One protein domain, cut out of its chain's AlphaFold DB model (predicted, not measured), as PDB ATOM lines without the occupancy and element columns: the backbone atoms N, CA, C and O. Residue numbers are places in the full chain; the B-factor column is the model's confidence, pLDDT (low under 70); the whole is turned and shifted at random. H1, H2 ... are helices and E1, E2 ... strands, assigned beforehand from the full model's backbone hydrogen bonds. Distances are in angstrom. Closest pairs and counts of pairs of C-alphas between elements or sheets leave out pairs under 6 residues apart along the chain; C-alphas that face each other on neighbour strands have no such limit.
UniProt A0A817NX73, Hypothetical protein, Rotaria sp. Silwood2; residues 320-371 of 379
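This is residues 320 to 371 of the 379 residues of the protein "Hypothetical protein" of Rotaria sp. Silwood2 (UniProt A0A817NX73). Two helices meet near their ends at a wide, open corner, the short H1 as one arm and the long H2 as the other, with a small hairpin of two short strands, E1 and E2, linking them at that corner. Both arms extend from the corner: residues 320 to 329 of H1 stand free, and so do residues 355 to 371, of which 355 to 370 belong to H2. The printed part has 52 residues, with two named helices and two named strands in the order H1, E1, E2, H2; the sheet has the order E1, E2 and is antiparallel, and the class is mostly helix. The whole is extended, with a radius of gyration of the C-alphas of 15.8 A, and flat, spanning 50 by 31 by 8 A.

H1, residues 320 to 331, is joined by a tight link of 2 residues to E1, residues 334 to 336. E1 and E2, residues 344 to 346, form a hairpin of antiparallel neighbour strands, their directions at 139 degrees. In it N 335 and O 345 are 2.8 A apart and N 345 and O 335 are 3.1 A apart, both within hydrogen-bond range. The C-alphas of Thr 334 and Pro 346 face each other at 4.4 A. H2, residues 347 to 370, follows E2 with no residue between them, a tight link. The closest C-alphas of E1 and H2 are those of Thr 334 and Leu 347, 5.3 A apart. H1 and H2 touch only at their ends, H1 with residues 330 to 331 alone and H2 with residues 347 to 348 alone; the closest C-alphas are those of Glu 331 and Leu 347, 7.0 A apart. Their lines are about perpendicular, only just, at 71 degrees. In H1 and H2 every O i to N i+4 pair is within hydrogen-bond range.

H1 begins at C-alpha 320, (5.729, -14.908, 7.025), and measures 16.6 A from first to last C-alpha, over residues 320 to 331. E1, residues 334 to 336, and E2, residues 344 to 346, have 3 residues each. H2 begins at C-alpha 347, (-0.552, -34.408, 14.170), and ends at C-alpha 370, (11.538, -59.567, -4.928), 33.8 A from first to last C-alpha.

The two C-alphas farthest apart are those of Thr 321 and Gly 371, at 50.0 A. The printed part has no cut. The link from E1 to E2, 7 residues, is short, and no link is long. The mean pLDDT of the printed part is 75.4, and residues 336 to 344 are under 70, where the model's confidence is low.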
ATOM      1  N   ASN A 320       4.979 -14.386   5.881       80.56
ATOM      2  CA  ASN A 320       5.729 -14.908   7.025       80.56
ATOM      3  C   ASN A 320       4.806 -15.134   8.229       80.56
ATOM      4  O   ASN A 320       4.787 -16.220   8.796       80.56
ATOM      5  N   THR A 321       3.966 -14.147   8.559       74.31
ATOM      6  CA  THR A 321       2.987 -14.256   9.649       74.31
ATOM      7  C   THR A 321       1.951 -15.342   9.373       74.31
ATOM      8  O   THR A 321       1.577 -16.074  10.285       74.31
ATOM      9  N   LEU A 322       1.505 -15.482   8.119       73.38
ATOM     10  CA  LEU A 322       0.611 -16.559   7.709       73.38
ATOM     11  C   LEU A 322       1.278 -17.930   7.872       73.38
ATOM     12  O   LEU A 322       0.662 -18.835   8.425       73.38
ATOM     13  N   SER A 323       2.531 -18.078   7.437       73.69
ATOM     14  CA  SER A 323       3.292 -19.322   7.593       73.69
ATOM     15  C   SER A 323       3.460 -19.697   9.066       73.69
ATOM     16  O   SER A 323       3.179 -20.835   9.440       73.69
ATOM     17  N   ASP A 324       3.826 -18.736   9.917       77.44
ATOM     18  CA  ASP A 324       3.957 -18.957  11.357       77.44
ATOM     19  C   ASP A 324       2.614 -19.297  12.016       77.44
ATOM     20  O   ASP A 324       2.550 -20.177  12.874       77.44
ATOM     21  N   TYR A 325       1.527 -18.636  11.608       78.00
ATOM     22  CA  TYR A 325       0.181 -18.950  12.084       78.00
ATOM     23  C   TYR A 325      -0.240 -20.368  11.694       78.00
ATOM     24  O   TYR A 325      -0.726 -21.110  12.545       78.00
ATOM     25  N   ILE A 326      -0.030 -20.760  10.432       73.94
ATOM     26  CA  ILE A 326      -0.325 -22.112   9.945       73.94
ATOM     27  C   ILE A 326       0.495 -23.137  10.725       73.94
ATOM     28  O   ILE A 326      -0.083 -24.101  11.217       73.94
ATOM     29  N   ARG A 327       1.804 -22.909  10.901       75.44
ATOM     30  CA  ARG A 327       2.683 -23.804  11.670       75.44
ATOM     31  C   ARG A 327       2.150 -24.013  13.087       75.44
ATOM     32  O   ARG A 327       1.870 -25.144  13.466       75.44
ATOM     33  N   LYS A 328       1.889 -22.928  13.820       78.75
ATOM     34  CA  LYS A 328       1.327 -22.999  15.180       78.75
ATOM     35  C   LYS A 328      -0.040 -23.676  15.213       78.75
ATOM     36  O   LYS A 328      -0.340 -24.418  16.137       78.75
ATOM     37  N   LYS A 329      -0.895 -23.432  14.215       75.88
ATOM     38  CA  LYS A 329      -2.190 -24.113  14.116       75.88
ATOM     39  C   LYS A 329      -2.039 -25.611  13.890       75.88
ATOM     40  O   LYS A 329      -2.815 -26.362  14.466       75.88
ATOM     41  N   ILE A 330      -1.056 -26.026  13.093       73.31
ATOM     42  CA  ILE A 330      -0.738 -27.436  12.864       73.31
ATOM     43  C   ILE A 330      -0.262 -28.100  14.158       73.31
ATOM     44  O   ILE A 330      -0.777 -29.156  14.512       73.31
ATOM     45  N   GLU A 331       0.638 -27.447  14.895       74.50
ATOM     46  CA  GLU A 331       1.147 -27.918  16.193       74.50
ATOM     47  C   GLU A 331       0.029 -28.145  17.227       74.50
ATOM     48  O   GLU A 331       0.147 -29.011  18.090       74.50
ATOM     49  N   MET A 332      -1.075 -27.395  17.136       74.94
ATOM     50  CA  MET A 332      -2.224 -27.535  18.037       74.94
ATOM     51  C   MET A 332      -3.140 -28.724  17.713       74.94
ATOM     52  O   MET A 332      -3.990 -29.055  18.541       74.94
ATOM     53  N   PHE A 333      -3.042 -29.344  16.533       75.19
ATOM     54  CA  PHE A 333      -3.881 -30.501  16.214       75.19
ATOM     55  C   PHE A 333      -3.346 -31.756  16.899       75.19
ATOM     56  O   PHE A 333      -2.206 -32.166  16.677       75.19
ATOM     57  N   THR A 334      -4.206 -32.412  17.674       75.31
ATOM     58  CA  THR A 334      -3.987 -33.771  18.168       75.31
ATOM     59  C   THR A 334      -4.857 -34.754  17.391       75.31
ATOM     60  O   THR A 334      -5.957 -34.425  16.944       75.31
ATOM     61  N   VAL A 335      -4.346 -35.965  17.190       73.50
ATOM     62  CA  VAL A 335      -5.032 -37.055  16.493       73.50
ATOM     63  C   VAL A 335      -5.118 -38.250  17.434       73.50
ATOM     64  O   VAL A 335      -4.150 -38.575  18.127       73.50
ATOM     65  N   ASN A 336      -6.279 -38.904  17.451       68.50
ATOM     66  CA  ASN A 336      -6.455 -40.186  18.124       68.50
ATOM     67  C   ASN A 336      -5.842 -41.278  17.243       68.50
ATOM     68  O   ASN A 336      -6.234 -41.435  16.084       68.50
ATOM     69  N   SER A 337      -4.871 -42.021  17.769       63.09
ATOM     70  CA  SER A 337      -4.320 -43.165  17.044       63.09
ATOM     71  C   SER A 337      -5.324 -44.313  17.042       63.09
ATOM     72  O   SER A 337      -5.694 -44.808  18.098       63.09
ATOM     73  N   THR A 338      -5.703 -44.802  15.861       59.81
ATOM     74  CA  THR A 338      -6.578 -45.978  15.700       59.81
ATOM     75  C   THR A 338      -5.949 -47.291  16.181       59.81
ATOM     76  O   THR A 338      -6.614 -48.321  16.176       59.81
ATOM     77  N   GLN A 339      -4.665 -47.285  16.558       61.09
ATOM     78  CA  GLN A 339      -3.945 -48.462  17.060       61.09
ATOM     79  C   GLN A 339      -3.719 -48.445  18.580       61.09
ATOM     80  O   GLN A 339      -3.229 -49.426  19.126       61.09
ATOM     81  N   ASN A 340      -4.036 -47.344  19.266       56.09
ATOM     82  CA  ASN A 340      -3.919 -47.211  20.719       56.09
ATOM     83  C   ASN A 340      -5.036 -46.276  21.193       56.09
ATOM     84  O   ASN A 340      -4.856 -45.057  21.182       56.09
ATOM     85  N   ASP A 341      -6.168 -46.862  21.587       58.03
ATOM     86  CA  ASP A 341      -7.458 -46.171  21.745       58.03
ATOM     87  C   ASP A 341      -7.493 -45.030  22.784       58.03
ATOM     88  O   ASP A 341      -8.439 -44.250  22.777       58.03
ATOM     89  N   ASP A 342      -6.446 -44.826  23.593       59.44
ATOM     90  CA  ASP A 342      -6.443 -43.802  24.654       59.44
ATOM     91  C   ASP A 342      -5.343 -42.730  24.543       59.44
ATOM     92  O   ASP A 342      -5.188 -41.902  25.443       59.44
ATOM     93  N   ARG A 343      -4.544 -42.698  23.464       62.91
ATOM     94  CA  ARG A 343      -3.457 -41.703  23.336       62.91
ATOM     95  C   ARG A 343      -3.704 -40.700  22.214       62.91
ATOM     96  O   ARG A 343      -3.483 -40.991  21.038       62.91
ATOM     97  N   GLN A 344      -4.072 -39.479  22.608       68.81
ATOM     98  CA  GLN A 344      -3.957 -38.290  21.763       68.81
ATOM     99  C   GLN A 344      -2.482 -37.956  21.542       68.81
ATOM    100  O   GLN A 344      -1.717 -37.841  22.498       68.81
ATOM    101  N   MET A 345      -2.080 -37.779  20.285       74.38
ATOM    102  CA  MET A 345      -0.727 -37.337  19.939       74.38
ATOM    103  C   MET A 345      -0.757 -36.186  18.926       74.38
ATOM    104  O   MET A 345      -1.704 -36.104  18.143       74.38
ATOM    105  N   PRO A 346       0.252 -35.297  18.912       79.00
ATOM    106  CA  PRO A 346       0.377 -34.245  17.907       79.00
ATOM    107  C   PRO A 346       0.310 -34.782  16.470       79.00
ATOM    108  O   PRO A 346       0.891 -35.826  16.165       79.00
ATOM    109  N   LEU A 347      -0.354 -34.041  15.577       75.88
ATOM    110  CA  LEU A 347      -0.552 -34.408  14.170       75.88
ATOM    111  C   LEU A 347       0.764 -34.701  13.439       75.88
ATOM    112  O   LEU A 347       0.813 -35.609  12.616       75.88
ATOM    113  N   GLU A 348       1.829 -33.962  13.742       75.94
ATOM    114  CA  GLU A 348       3.143 -34.164  13.123       75.94
ATOM    115  C   GLU A 348       3.746 -35.527  13.490       75.94
ATOM    116  O   GLU A 348       4.168 -36.273  12.607       75.94
ATOM    117  N   LEU A 349       3.689 -35.901  14.772       76.38
ATOM    118  CA  LEU A 349       4.147 -37.212  15.240       76.38
ATOM    119  C   LEU A 349       3.284 -38.339  14.674       76.38
ATOM    120  O   LEU A 349       3.809 -39.377  14.272       76.38
ATOM    121  N   TYR A 350       1.969 -38.119  14.585       78.81
ATOM    122  CA  TYR A 350       1.060 -39.061  13.942       78.81
ATOM    123  C   TYR A 350       1.414 -39.260  12.461       78.81
ATOM    124  O   TYR A 350       1.598 -40.391  12.017       78.81
ATOM    125  N   ALA A 351       1.568 -38.173  11.699       79.75
ATOM    126  CA  ALA A 351       1.909 -38.221  10.280       79.75
ATOM    127  C   ALA A 351       3.269 -38.893  10.039       79.75
ATOM    128  O   ALA A 351       3.390 -39.732   9.145       79.75
ATOM    129  N   GLN A 352       4.273 -38.582  10.863       78.25
ATOM    130  CA  GLN A 352       5.587 -39.219  10.808       78.25
ATOM    131  C   GLN A 352       5.498 -40.720  11.118       78.25
ATOM    132  O   GLN A 352       6.120 -41.530  10.426       78.25
ATOM    133  N   GLY A 353       4.687 -41.102  12.107       77.50
ATOM    134  CA  GLY A 353       4.404 -42.496  12.440       77.50
ATOM    135  C   GLY A 353       3.743 -43.254  11.288       77.50
ATOM    136  O   GLY A 353       4.238 -44.309  10.893       77.50
ATOM    137  N   ILE A 354       2.682 -42.697  10.694       80.12
ATOM    138  CA  ILE A 354       1.990 -43.296   9.543       80.12
ATOM    139  C   ILE A 354       2.929 -43.434   8.346       80.12
ATOM    140  O   ILE A 354       2.994 -44.510   7.760       80.12
ATOM    141  N   LEU A 355       3.694 -42.391   8.009       74.88
ATOM    142  CA  LEU A 355       4.635 -42.438   6.889       74.88
ATOM    143  C   LEU A 355       5.709 -43.510   7.110       74.88
ATOM    144  O   LEU A 355       5.988 -44.289   6.202       74.88
ATOM    145  N   THR A 356       6.262 -43.594   8.323       80.69
ATOM    146  CA  THR A 356       7.247 -44.622   8.687       80.69
ATOM    147  C   THR A 356       6.653 -46.021   8.533       80.69
ATOM    148  O   THR A 356       7.260 -46.879   7.902       80.69
ATOM    149  N   GLN A 357       5.434 -46.242   9.028       80.00
ATOM    150  CA  GLN A 357       4.728 -47.519   8.887       80.00
ATOM    151  C   GLN A 357       4.422 -47.866   7.425       80.00
ATOM    152  O   GLN A 357       4.571 -49.015   7.019       80.00
ATOM    153  N   SER A 358       4.019 -46.888   6.611       81.94
ATOM    154  CA  SER A 358       3.798 -47.094   5.177       81.94
ATOM    155  C   SER A 358       5.086 -47.468   4.444       81.94
ATOM    156  O   SER A 358       5.051 -48.356   3.596       81.94
ATOM    157  N   ILE A 359       6.215 -46.835   4.783       80.81
ATOM    158  CA  ILE A 359       7.530 -47.167   4.218       80.81
ATOM    159  C   ILE A 359       7.945 -48.585   4.621       80.81
ATOM    160  O   ILE A 359       8.325 -49.363   3.752       80.81
ATOM    161  N   LEU A 360       7.820 -48.940   5.904       82.81
ATOM    162  CA  LEU A 360       8.165 -50.274   6.400       82.81
ATOM    163  C   LEU A 360       7.333 -51.366   5.718       82.81
ATOM    164  O   LEU A 360       7.900 -52.318   5.199       82.81
ATOM    165  N   ARG A 361       6.011 -51.186   5.600       84.75
ATOM    166  CA  ARG A 361       5.144 -52.138   4.882       84.75
ATOM    167  C   ARG A 361       5.491 -52.260   3.402       84.75
ATOM    168  O   ARG A 361       5.434 -53.349   2.844       84.75
ATOM    169  N   ALA A 362       5.817 -51.144   2.749       82.88
ATOM    170  CA  ALA A 362       6.247 -51.169   1.356       82.88
ATOM    171  C   ALA A 362       7.581 -51.916   1.199       82.88
ATOM    172  O   ALA A 362       7.749 -52.664   0.238       82.88
ATOM    173  N   GLN A 363       8.506 -51.749   2.147       80.44
ATOM    174  CA  GLN A 363       9.762 -52.488   2.185       80.44
ATOM    175  C   GLN A 363       9.531 -53.988   2.421       80.44
ATOM    176  O   GLN A 363      10.052 -54.787   1.651       80.44
ATOM    177  N   GLU A 364       8.716 -54.372   3.409       85.06
ATOM    178  CA  GLU A 364       8.343 -55.771   3.678       85.06
ATOM    179  C   GLU A 364       7.730 -56.432   2.440       85.06
ATOM    180  O   GLU A 364       8.178 -57.496   2.015       85.06
ATOM    181  N   PHE A 365       6.775 -55.758   1.793       85.94
ATOM    182  CA  PHE A 365       6.171 -56.231   0.550       85.94
ATOM    183  C   PHE A 365       7.223 -56.470  -0.544       85.94
ATOM    184  O   PHE A 365       7.205 -57.509  -1.209       85.94
ATOM    185  N   CYS A 366       8.158 -55.533  -0.725       77.38
ATOM    186  CA  CYS A 366       9.257 -55.680  -1.677       77.38
ATOM    187  C   CYS A 366      10.175 -56.858  -1.320       77.38
ATOM    188  O   CYS A 366      10.518 -57.632  -2.208       77.38
ATOM    189  N   GLU A 367      10.552 -57.028  -0.052       81.31
ATOM    190  CA  GLU A 367      11.404 -58.134   0.406       81.31
ATOM    191  C   GLU A 367      10.738 -59.505   0.212       81.31
ATOM    192  O   GLU A 367      11.404 -60.461  -0.191       81.31
ATOM    193  N   GLU A 368       9.427 -59.602   0.448       84.56
ATOM    194  CA  GLU A 368       8.649 -60.827   0.234       84.56
ATOM    195  C   GLU A 368       8.559 -61.217  -1.247       84.56
ATOM    196  O   GLU A 368       8.651 -62.397  -1.584       84.56
ATOM    197  N   HIS A 369       8.388 -60.237  -2.140       80.75
ATOM    198  CA  HIS A 369       8.063 -60.500  -3.546       80.75
ATOM    199  C   HIS A 369       9.272 -60.454  -4.483       80.75
ATOM    200  O   HIS A 369       9.255 -61.089  -5.538       80.75
ATOM    201  N   LEU A 370      10.318 -59.709  -4.126       81.50
ATOM    202  CA  LEU A 370      11.538 -59.567  -4.928       81.50
ATOM    203  C   LEU A 370      12.713 -60.369  -4.349       81.50
ATOM    204  O   LEU A 370      13.760 -60.466  -4.989       81.50
ATOM    205  N   GLY A 371      12.517 -60.987  -3.179       72.44
ATOM    206  CA  GLY A 371      13.553 -61.664  -2.413       72.44
ATOM    207  C   GLY A 371      14.399 -60.673  -1.614       72.44
ATOM    208  O   GLY A 371      14.602 -59.525  -2.010       72.44
TER     209      GLY A 371